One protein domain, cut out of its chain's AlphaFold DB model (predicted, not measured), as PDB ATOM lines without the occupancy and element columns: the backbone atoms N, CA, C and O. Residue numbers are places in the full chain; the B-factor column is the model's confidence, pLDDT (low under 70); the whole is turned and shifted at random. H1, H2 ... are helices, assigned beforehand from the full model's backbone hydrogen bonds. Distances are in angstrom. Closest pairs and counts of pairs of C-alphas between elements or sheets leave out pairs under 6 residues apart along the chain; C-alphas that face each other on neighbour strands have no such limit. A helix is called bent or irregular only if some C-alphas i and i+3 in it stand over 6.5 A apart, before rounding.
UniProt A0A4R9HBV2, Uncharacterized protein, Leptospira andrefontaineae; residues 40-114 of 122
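What this domain is: This is residues 40 to 114 of the 122 residues of an uncharacterized protein of Leptospira andrefontaineae (UniProt A0A4R9HBV2). H5 lies in the middle of this small all-helix domain, crossed near its middle by H1 almost at a right angle, while the kinked H2 runs nearly parallel to H5 at a distance. Past the end of H2 the short helix H3 turns the chain, which folds back through the short helix H4, packed on H2, to reach H5. The printed part has 75 residues with five named helices, in the order H1, H2, H3, H4, H5, and no named strand. It is compact, with a radius of gyration of the C-alphas of 11.4 A, and its C-alphas span 31 by 28 by 18 A.

How they stand to each other: H1, residues 40 to 53, and H5, residues 99 to 113, touch with 25 pairs of C-alphas within 8 A; the closest are those of Gly 48 and Leu 105, 3.8 A apart. Their lines are about perpendicular, at 86 degrees. H2, residues 63 to 79, is apart from H1. H2 has a kink of 41 degrees near residue 70 and is irregular, but only just: C-alphas 64 and 67 are 6.8 A apart. With its residues 69 to 76 alone H2 only just touches H5, with 3 pairs of C-alphas within 8 A, the closest those of Leu 76 and Glu 106 at 7.1 A. These two run the same way at a shallow tilt of 6 degrees. H3, residues 82 to 85, is close to H2 but not clearly touching it, the closest C-alphas being those of Gln 77 and Lys 85, 6.3 A apart. H3 is apart from H1, H4 and H5. H4, residues 90 to 93, touches residues 70 to 77 of H2, the closest C-alphas being those of Leu 73 and Glu 91 at 5.3 A. H4 is close to H1 but not clearly touching it, with the C-alphas of Tyr 52 and Leu 90 7.7 A apart. In H1 and H5 every O i to N i+4 pair is within hydrogen-bond range, and in H2 9 of 13 are; H3 and H4 are too short for such a pair, and of their single O i to N i+3 pairs that of H4 is within range and that of H3 is not.

Where its parts are: H1 begins at C-alpha 40, (47.359, -15.404, 54.535), and measures 19.9 A from first to last C-alpha. H2, the longest helix with 17 residues, measures 24.5 A from C-alpha 63 at (20.624, -4.640, 48.164) to C-alpha 79. H3 and H4 have four residues each. H5 measures 21.2 A and ends at C-alpha 113, (45.982, -11.515, 35.104).

The domain as a whole: The two C-alphas farthest apart are those of Asp 64 and Ser 83, at 31.4 A. The printed part has no cut. The link from H1 to H2, with 9 residues, is short, and the other three are tight. The mean pLDDT of the printed part is 93.2, and no printed residue is under 70.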
ATOM      1  N   LYS A  40      48.597 -16.166  54.770       90.00
ATOM      2  CA  LYS A  40      47.359 -15.404  54.535       90.00
ATOM      3  C   LYS A  40      47.163 -14.967  53.083       90.00
ATOM      4  O   LYS A  40      46.039 -14.946  52.596       90.00
ATOM      5  N   GLU A  41      48.235 -14.646  52.361       91.69
ATOM      6  CA  GLU A  41      48.127 -14.257  50.948       91.69
ATOM      7  C   GLU A  41      47.695 -15.439  50.080       91.69
ATOM      8  O   GLU A  41      46.878 -15.290  49.174       91.69
ATOM      9  N   ARG A  42      48.201 -16.640  50.382       92.56
ATOM     10  CA  ARG A  42      47.792 -17.863  49.687       92.56
ATOM     11  C   ARG A  42      46.328 -18.196  49.969       92.56
ATOM     12  O   ARG A  42      45.614 -18.591  49.053       92.56
ATOM     13  N   GLU A  43      45.882 -18.023  51.209       93.44
ATOM     14  CA  GLU A  43      44.477 -18.204  51.601       93.44
ATOM     15  C   GLU A  43      43.564 -17.223  50.857       93.44
ATOM     16  O   GLU A  43      42.613 -17.651  50.203       93.44
ATOM     17  N   LYS A  44      43.921 -15.932  50.847       95.06
ATOM     18  CA  LYS A  44      43.204 -14.880  50.113       95.06
ATOM     19  C   LYS A  44      43.140 -15.173  48.611       95.06
ATOM     20  O   LYS A  44      42.078 -15.060  48.005       95.06
ATOM     21  N   PHE A  45      44.251 -15.603  48.013       94.44
ATOM     22  CA  PHE A  45      44.298 -15.989  46.602       94.44
ATOM     23  C   PHE A  45      43.374 -17.171  46.291       94.44
ATOM     24  O   PHE A  45      42.641 -17.142  45.304       94.44
ATOM     25  N   ASN A  46      43.390 -18.205  47.135       94.88
ATOM     26  CA  ASN A  46      42.554 -19.388  46.947       94.88
ATOM     27  C   ASN A  46      41.065 -19.067  47.101       94.88
ATOM     28  O   ASN A  46      40.266 -19.549  46.302       94.88
ATOM     29  N   LEU A  47      40.697 -18.229  48.074       96.31
ATOM     30  CA  LEU A  47      39.322 -17.760  48.235       96.31
ATOM     31  C   LEU A  47      38.861 -16.980  46.996       96.31
ATOM     32  O   LEU A  47      37.804 -17.274  46.444       96.31
ATOM     33  N   GLY A  48      39.678 -16.041  46.512       96.00
ATOM     34  CA  GLY A  48      39.380 -15.275  45.301       96.00
ATOM     35  C   GLY A  48      39.219 -16.156  44.064       96.00
ATOM     36  O   GLY A  48      38.280 -15.970  43.293       96.00
ATOM     37  N   LYS A  49      40.085 -17.165  43.911       96.25
ATOM     38  CA  LYS A  49      39.976 -18.173  42.849       96.25
ATOM     39  C   LYS A  49      38.660 -18.951  42.938       96.25
ATOM     40  O   LYS A  49      38.002 -19.135  41.917       96.25
ATOM     41  N   ALA A  50      38.278 -19.394  44.135       96.00
ATOM     42  CA  ALA A  50      37.042 -20.142  44.342       96.00
ATOM     43  C   ALA A  50      35.807 -19.289  44.011       96.00
ATOM     44  O   ALA A  50      34.910 -19.759  43.316       96.00
ATOM     45  N   ILE A  51      35.790 -18.014  44.420       96.38
ATOM     46  CA  ILE A  51      34.734 -17.056  44.047       96.38
ATOM     47  C   ILE A  51      34.669 -16.892  42.529       96.38
ATOM     48  O   ILE A  51      33.599 -17.024  41.941       96.38
ATOM     49  N   TYR A  52      35.813 -16.648  41.889       95.62
ATOM     50  CA  TYR A  52      35.907 -16.444  40.444       95.62
ATOM     51  C   TYR A  52      35.400 -17.642  39.629       95.62
ATOM     52  O   TYR A  52      34.807 -17.474  38.564       95.62
ATOM     53  N   ASN A  53      35.622 -18.854  40.134       94.38
ATOM     54  CA  ASN A  53      35.172 -20.089  39.503       94.38
ATOM     55  C   ASN A  53      33.742 -20.502  39.897       94.38
ATOM     56  O   ASN A  53      33.243 -21.491  39.364       94.38
ATOM     57  N   GLY A  54      33.083 -19.790  40.819       93.75
ATOM     58  CA  GLY A  54      31.778 -20.194  41.358       93.75
ATOM     59  C   GLY A  54      31.835 -21.446  42.242       93.75
ATOM     60  O   GLY A  54      30.834 -22.132  42.412       93.75
ATOM     61  N   GLU A  55      33.005 -21.756  42.802       93.75
ATOM     62  CA  GLU A  55      33.266 -22.928  43.649       93.75
ATOM     63  C   GLU A  55      32.921 -22.681  45.131       93.75
ATOM     64  O   GLU A  55      33.116 -23.560  45.970       93.75
ATOM     65  N   VAL A  56      32.416 -21.493  45.478       91.88
ATOM     66  CA  VAL A  56      32.026 -21.130  46.846       91.88
ATOM     67  C   VAL A  56      30.553 -20.741  46.908       91.88
ATOM     68  O   VAL A  56      30.035 -20.050  46.030       91.88
ATOM     69  N   ALA A  57      29.877 -21.168  47.974       90.81
ATOM     70  CA  ALA A  57      28.536 -20.696  48.282       90.81
ATOM     71  C   ALA A  57      28.601 -19.234  48.746       90.81
ATOM     72  O   ALA A  57      29.392 -18.886  49.623       90.81
ATOM     73  N   LEU A  58      27.768 -18.389  48.146       92.88
ATOM     74  CA  LEU A  58      27.674 -16.972  48.477       92.88
ATOM     75  C   LEU A  58      26.414 -16.688  49.286       92.88
ATOM     76  O   LEU A  58      25.438 -17.439  49.230       92.88
ATOM     77  N   ASP A  59      26.445 -15.576  50.011       91.69
ATOM     78  CA  ASP A  59      25.294 -15.099  50.762       91.69
ATOM     79  C   ASP A  59      24.121 -14.757  49.830       91.69
ATOM     80  O   ASP A  59      24.269 -14.497  48.629       91.69
ATOM     81  N   ALA A  60      22.927 -14.685  50.422       91.75
ATOM     82  CA  ALA A  60      21.796 -14.046  49.768       91.75
ATOM     83  C   ALA A  60      22.147 -12.595  49.406       91.75
ATOM     84  O   ALA A  60      22.829 -11.897  50.157       91.75
ATOM     85  N   LYS A  61      21.653 -12.141  48.252       94.12
ATOM     86  CA  LYS A  61      21.899 -10.791  47.747       94.12
ATOM     87  C   LYS A  61      21.392  -9.736  48.745       94.12
ATOM     88  O   LYS A  61      20.212  -9.723  49.085       94.12
ATOM     89  N   LYS A  62      22.281  -8.834  49.163       93.88
ATOM     90  CA  LYS A  62      22.028  -7.693  50.053       93.88
ATOM     91  C   LYS A  62      22.005  -6.409  49.221       93.88
ATOM     92  O   LYS A  62      23.032  -6.010  48.674       93.88
ATOM     93  N   GLU A  63      20.829  -5.797  49.060       93.50
ATOM     94  CA  GLU A  63      20.624  -4.640  48.164       93.50
ATOM     95  C   GLU A  63      21.460  -3.409  48.560       93.50
ATOM     96  O   GLU A  63      21.912  -2.658  47.696       93.50
ATOM     97  N   ASP A  64      21.738  -3.235  49.851       92.19
ATOM     98  CA  ASP A  64      22.598  -2.182  50.400       92.19
ATOM     99  C   ASP A  64      24.060  -2.289  49.928       92.19
ATOM    100  O   ASP A  64      24.726  -1.269  49.736       92.19
ATOM    101  N   LEU A  65      24.537  -3.507  49.654       93.31
ATOM    102  CA  LEU A  65      25.891  -3.765  49.157       93.31
ATOM    103  C   LEU A  65      25.995  -3.727  47.628       93.31
ATOM    104  O   LEU A  65      27.091  -3.589  47.087       93.31
ATOM    105  N   VAL A  66      24.879  -3.829  46.900       93.00
ATOM    106  CA  VAL A  66      24.897  -3.888  45.428       93.00
ATOM    107  C   VAL A  66      25.580  -2.659  44.849       93.00
ATOM    108  O   VAL A  66      26.466  -2.786  44.008       93.00
ATOM    109  N   LYS A  67      25.202  -1.462  45.305       91.19
ATOM    110  CA  LYS A  67      25.724  -0.213  44.738       91.19
ATOM    111  C   LYS A  67      27.218  -0.031  45.013       91.19
ATOM    112  O   LYS A  67      27.936   0.434  44.133       91.19
ATOM    113  N   SER A  68      27.688  -0.396  46.209       88.69
ATOM    114  CA  SER A  68      29.105  -0.277  46.574       88.69
ATOM    115  C   SER A  68      29.972  -1.313  45.855       88.69
ATOM    116  O   SER A  68      31.074  -0.987  45.414       88.69
ATOM    117  N   GLN A  69      29.469  -2.539  45.682       94.94
ATOM    118  CA  GLN A  69      30.206  -3.624  45.034       94.94
ATOM    119  C   GLN A  69      30.182  -3.537  43.513       94.94
ATOM    120  O   GLN A  69      31.178  -3.880  42.881       94.94
ATOM    121  N   LYS A  70      29.090  -3.047  42.913       94.38
ATOM    122  CA  LYS A  70      28.936  -2.991  41.453       94.38
ATOM    123  C   LYS A  70      30.088  -2.249  40.780       94.38
ATOM    124  O   LYS A  70      30.679  -2.792  39.860       94.38
ATOM    125  N   ASN A  71      30.479  -1.081  41.294       91.19
ATOM    126  CA  ASN A  71      31.586  -0.305  40.721       91.19
ATOM    127  C   ASN A  71      32.921  -1.072  40.745       91.19
ATOM    128  O   ASN A  71      33.698  -1.003  39.796       91.19
ATOM    129  N   ARG A  72      33.191  -1.814  41.826       92.44
ATOM    130  CA  ARG A  72      34.412  -2.627  41.969       92.44
ATOM    131  C   ARG A  72      34.392  -3.804  40.996       92.44
ATOM    132  O   ARG A  72      35.375  -4.059  40.308       92.44
ATOM    133  N   LEU A  73      33.254  -4.490  40.906       95.25
ATOM    134  CA  LEU A  73      33.066  -5.647  40.034       95.25
ATOM    135  C   LEU A  73      33.085  -5.265  38.550       95.25
ATOM    136  O   LEU A  73      33.675  -5.991  37.758       95.25
ATOM    137  N   GLU A  74      32.531  -4.111  38.180       93.94
ATOM    138  CA  GLU A  74      32.592  -3.563  36.821       93.94
ATOM    139  C   GLU A  74      34.035  -3.217  36.424       93.94
ATOM    140  O   GLU A  74      34.497  -3.594  35.345       93.94
ATOM    141  N   TYR A  75      34.797  -2.585  37.323       91.69
ATOM    142  CA  TYR A  75      36.219  -2.322  37.097       91.69
ATOM    143  C   TYR A  75      37.025  -3.619  36.913       91.69
ATOM    144  O   TYR A  75      37.834  -3.729  35.984       91.69
ATOM    145  N   LEU A  76      36.772  -4.631  37.750       93.44
ATOM    146  CA  LEU A  76      37.389  -5.949  37.607       93.44
ATOM    147  C   LEU A  76      37.014  -6.609  36.279       93.44
ATOM    148  O   LEU A  76      37.905  -7.068  35.569       93.44
ATOM    149  N   GLN A  77      35.730  -6.607  35.916       94.44
ATOM    150  CA  GLN A  77      35.229  -7.153  34.653       94.44
ATOM    151  C   GLN A  77      35.914  -6.480  33.455       94.44
ATOM    152  O   GLN A  77      36.370  -7.150  32.527       94.44
ATOM    153  N   GLY A  78      36.051  -5.151  33.494       92.50
ATOM    154  CA  GLY A  78      36.745  -4.365  32.478       92.50
ATOM    155  C   GLY A  78      38.237  -4.690  32.364       92.50
ATOM    156  O   GLY A  78      38.786  -4.623  31.259       92.50
ATOM    157  N   SER A  79      38.855  -5.099  33.472       90.94
ATOM    158  CA  SER A  79      40.280  -5.421  33.577       90.94
ATOM    159  C   SER A  79      40.640  -6.849  33.163       90.94
ATOM    160  O   SER A  79      41.815  -7.141  32.930       90.94
ATOM    161  N   LEU A  80      39.661  -7.752  33.068       92.75
ATOM    162  CA  LEU A  80      39.900  -9.113  32.593       92.75
ATOM    163  C   LEU A  80      40.386  -9.109  31.131       92.75
ATOM    164  O   LEU A  80      39.975  -8.259  30.340       92.75
ATOM    165  N   PRO A  81      41.216 -10.074  30.712       91.62
ATOM    166  CA  PRO A  81      41.506 -10.267  29.295       91.62
ATOM    167  C   PRO A  81      40.231 -10.655  28.527       91.62
ATOM    168  O   PRO A  81      39.330 -11.291  29.072       91.62
ATOM    169  N   ASN A  82      40.157 -10.311  27.236       91.00
ATOM    170  CA  ASN A  82      38.958 -10.531  26.407       91.00
ATOM    171  C   ASN A  82      38.467 -11.990  26.402       91.00
ATOM    172  O   ASN A  82      37.264 -12.223  26.317       91.00
ATOM    173  N   SER A  83      39.379 -12.960  26.527       89.31
ATOM    174  CA  SER A  83      39.047 -14.387  26.614       89.31
ATOM    175  C   SER A  83      38.232 -14.750  27.859       89.31
ATOM    176  O   SER A  83      37.467 -15.706  27.831       89.31
ATOM    177  N   GLU A  84      38.385 -13.991  28.943       91.81
ATOM    178  CA  GLU A  84      37.717 -14.246  30.220       91.81
ATOM    179  C   GLU A  84      36.443 -13.412  30.395       91.81
ATOM    180  O   GLU A  84      35.505 -13.878  31.039       91.81
ATOM    181  N   LYS A  85      36.362 -12.225  29.772       88.44
ATOM    182  CA  LYS A  85      35.202 -11.315  29.883       88.44
ATOM    183  C   LYS A  85      33.863 -11.952  29.510       88.44
ATOM    184  O   LYS A  85      32.841 -11.557  30.051       88.44
ATOM    185  N   GLY A  86      33.858 -12.897  28.570       86.25
ATOM    186  CA  GLY A  86      32.642 -13.618  28.174       86.25
ATOM    187  C   GLY A  86      32.359 -14.872  29.006       86.25
ATOM    188  O   GLY A  86      31.256 -15.403  28.950       86.25
ATOM    189  N   ARG A  87      33.352 -15.370  29.755       90.50
ATOM    190  CA  ARG A  87      33.242 -16.608  30.536       90.50
ATOM    191  C   ARG A  87      32.677 -16.358  31.930       90.50
ATOM    192  O   ARG A  87      32.008 -17.228  32.477       90.50
ATOM    193  N   VAL A  88      32.992 -15.205  32.512       90.00
ATOM    194  CA  VAL A  88      32.627 -14.854  33.885       90.00
ATOM    195  C   VAL A  88      31.895 -13.518  33.886       90.00
ATOM    196  O   VAL A  88      32.351 -12.571  33.251       90.00
ATOM    197  N   SER A  89      30.796 -13.448  34.635       92.44
ATOM    198  CA  SER A  89      30.029 -12.224  34.879       92.44
ATOM    199  C   SER A  89      30.235 -11.779  36.324       92.44
ATOM    200  O   SER A  89      29.472 -12.150  37.215       92.44
ATOM    201  N   LEU A  90      31.292 -11.006  36.589       94.00
ATOM    202  CA  LEU A  90      31.610 -10.567  37.954       94.00
ATOM    203  C   LEU A  90      30.530  -9.647  38.527       94.00
ATOM    204  O   LEU A  90      30.269  -9.684  39.726       94.00
ATOM    205  N   GLU A  91      29.857  -8.870  37.682       92.81
ATOM    206  CA  GLU A  91      28.767  -7.975  38.084       92.81
ATOM    207  C   GLU A  91      27.593  -8.717  38.749       92.81
ATOM    208  O   GLU A  91      26.954  -8.170  39.649       92.81
ATOM    209  N   ASP A  92      27.359  -9.989  38.401       93.56
ATOM    210  CA  ASP A  92      26.286 -10.814  38.979       93.56
ATOM    211  C   ASP A  92      26.545 -11.207  40.443       93.56
ATOM    212  O   ASP A  92      25.651 -11.712  41.140       93.56
ATOM    213  N   LEU A  93      27.771 -10.984  40.923       95.38
ATOM    214  CA  LEU A  93      28.174 -11.193  42.310       95.38
ATOM    215  C   LEU A  93      27.827  -9.992  43.201       95.38
ATOM    216  O   LEU A  93      27.941 -10.088  44.424       95.38
ATOM    217  N   ALA A  94      27.375  -8.874  42.623       96.06
ATOM    218  CA  ALA A  94      27.070  -7.665  43.374       96.06
ATOM    219  C   ALA A  94      25.994  -7.913  44.445       96.06
ATOM    220  O   ALA A  94      24.899  -8.413  44.174       96.06
ATOM    221  N   GLY A  95      26.322  -7.538  45.680       96.00
ATOM    222  CA  GLY A  95      25.483  -7.729  46.857       96.00
ATOM    223  C   GLY A  95      25.576  -9.121  47.482       96.00
ATOM    224  O   GLY A  95      24.944  -9.349  48.507       96.00
ATOM    225  N   LYS A  96      26.334 -10.057  46.899       96.50
ATOM    226  CA  LYS A  96      26.480 -11.436  47.406       96.50
ATOM    227  C   LYS A  96      27.818 -11.685  48.104       96.50
ATOM    228  O   LYS A  96      28.001 -12.737  48.709       96.50
ATOM    229  N   LEU A  97      28.755 -10.744  47.988       96.44
ATOM    230  CA  LEU A  97      30.101 -10.872  48.534       96.44
ATOM    231  C   LEU A  97      30.186 -10.196  49.907       96.44
ATOM    232  O   LEU A  97      29.657  -9.103  50.104       96.44
ATOM    233  N   SER A  98      30.882 -10.806  50.858       95.00
ATOM    234  CA  SER A  98      31.404 -10.093  52.026       95.00
ATOM    235  C   SER A  98      32.586  -9.203  51.623       95.00
ATOM    236  O   SER A  98      33.147  -9.367  50.535       95.00
ATOM    237  N   GLU A  99      33.013  -8.284  52.498       93.25
ATOM    238  CA  GLU A  99      34.183  -7.446  52.188       93.25
ATOM    239  C   GLU A  99      35.476  -8.251  52.011       93.25
ATOM    240  O   GLU A  99      36.306  -7.954  51.150       93.25
ATOM    241  N   GLU A 100      35.623  -9.332  52.773       93.56
ATOM    242  CA  GLU A 100      36.742 -10.256  52.616       93.56
ATOM    243  C   GLU A 100      36.702 -10.953  51.249       93.56
ATOM    244  O   GLU A 100      37.726 -11.050  50.573       93.56
ATOM    245  N   GLN A 101      35.517 -11.381  50.806       96.06
ATOM    246  CA  GLN A 101      35.334 -12.095  49.544       96.06
ATOM    247  C   GLN A 101      35.622 -11.213  48.324       96.06
ATOM    248  O   GLN A 101      36.353 -11.634  47.428       96.06
ATOM    249  N   ILE A 102      35.106  -9.982  48.283       95.75
ATOM    250  CA  ILE A 102      35.402  -9.070  47.168       95.75
ATOM    251  C   ILE A 102      36.881  -8.665  47.154       95.75
ATOM    252  O   ILE A 102      37.505  -8.672  46.096       95.75
ATOM    253  N   SER A 103      37.485  -8.447  48.326       95.31
ATOM    254  CA  SER A 103      38.921  -8.168  48.438       95.31
ATOM    255  C   SER A 103      39.781  -9.361  48.005       95.31
ATOM    256  O   SER A 103      40.870  -9.189  47.452       95.31
ATOM    257  N   ALA A 104      39.327 -10.590  48.262       95.94
ATOM    258  CA  ALA A 104      39.979 -11.813  47.807       95.94
ATOM    259  C   ALA A 104      39.870 -11.988  46.288       95.94
ATOM    260  O   ALA A 104      40.864 -12.315  45.638       95.94
ATOM    261  N   LEU A 105      38.694 -11.721  45.713       96.44
ATOM    262  CA  LEU A 105      38.468 -11.735  44.268       96.44
ATOM    263  C   LEU A 105      39.369 -10.723  43.544       96.44
ATOM    264  O   LEU A 105      40.020 -11.083  42.563       96.44
ATOM    265  N   GLU A 106      39.472  -9.495  44.057       95.38
ATOM    266  CA  GLU A 106      40.386  -8.463  43.548       95.38
ATOM    267  C   GLU A 106      41.839  -8.946  43.554       95.38
ATOM    268  O   GLU A 106      42.535  -8.868  42.541       95.38
ATOM    269  N   PHE A 107      42.281  -9.514  44.678       94.50
ATOM    270  CA  PHE A 107      43.635 -10.039  44.823       94.50
ATOM    271  C   PHE A 107      43.926 -11.208  43.872       94.50
ATOM    272  O   PHE A 107      45.005 -11.299  43.292       94.50
ATOM    273  N   PHE A 108      42.963 -12.105  43.667       95.31
ATOM    274  CA  PHE A 108      43.112 -13.173  42.688       95.31
ATOM    275  C   PHE A 108      43.246 -12.618  41.265       95.31
ATOM    276  O   PHE A 108      44.157 -13.026  40.545       95.31
ATOM    277  N   VAL A 109      42.379 -11.684  40.861       94.00
ATOM    278  CA  VAL A 109      42.389 -11.094  39.512       94.00
ATOM    279  C   VAL A 109      43.695 -10.342  39.247       94.00
ATOM    280  O   VAL A 109      44.291 -10.527  38.182       94.00
ATOM    281  N   SER A 110      44.188  -9.561  40.215       92.12
ATOM    282  CA  SER A 110      45.444  -8.819  40.069       92.12
ATOM    283  C   SER A 110      46.639  -9.749  39.862       92.12
ATOM    284  O   SER A 110      47.421  -9.541  38.938       92.12
ATOM    285  N   ILE A 111      46.742 -10.828  40.644       91.81
ATOM    286  CA  ILE A 111      47.841 -11.795  40.537       91.81
ATOM    287  C   ILE A 111      47.696 -12.683  39.294       91.81
ATOM    288  O   ILE A 111      48.676 -12.938  38.596       91.81
ATOM    289  N   ARG A 112      46.487 -13.177  38.997       90.81
ATOM    290  CA  ARG A 112      46.247 -14.122  37.895       90.81
ATOM    291  C   ARG A 112      46.433 -13.475  36.528       90.81
ATOM    292  O   ARG A 112      46.946 -14.137  35.626       90.81
ATOM    293  N   PHE A 113      46.000 -12.226  36.382       90.31
ATOM    294  CA  PHE A 113      45.982 -11.515  35.104       90.31
ATOM    295  C   PHE A 113      46.973 -10.346  35.049       90.31
ATOM    296  O   PHE A 113      47.012  -9.636  34.049       90.31
ATOM    297  N   ASN A 114      47.796 -10.168  36.090       87.19
ATOM    298  CA  ASN A 114      48.783  -9.091  36.206       87.19
ATOM    299  C   ASN A 114      48.168  -7.688  36.013       87.19
ATOM    300  O   ASN A 114      48.734  -6.820  35.346       87.19
TER     301      ASN A 114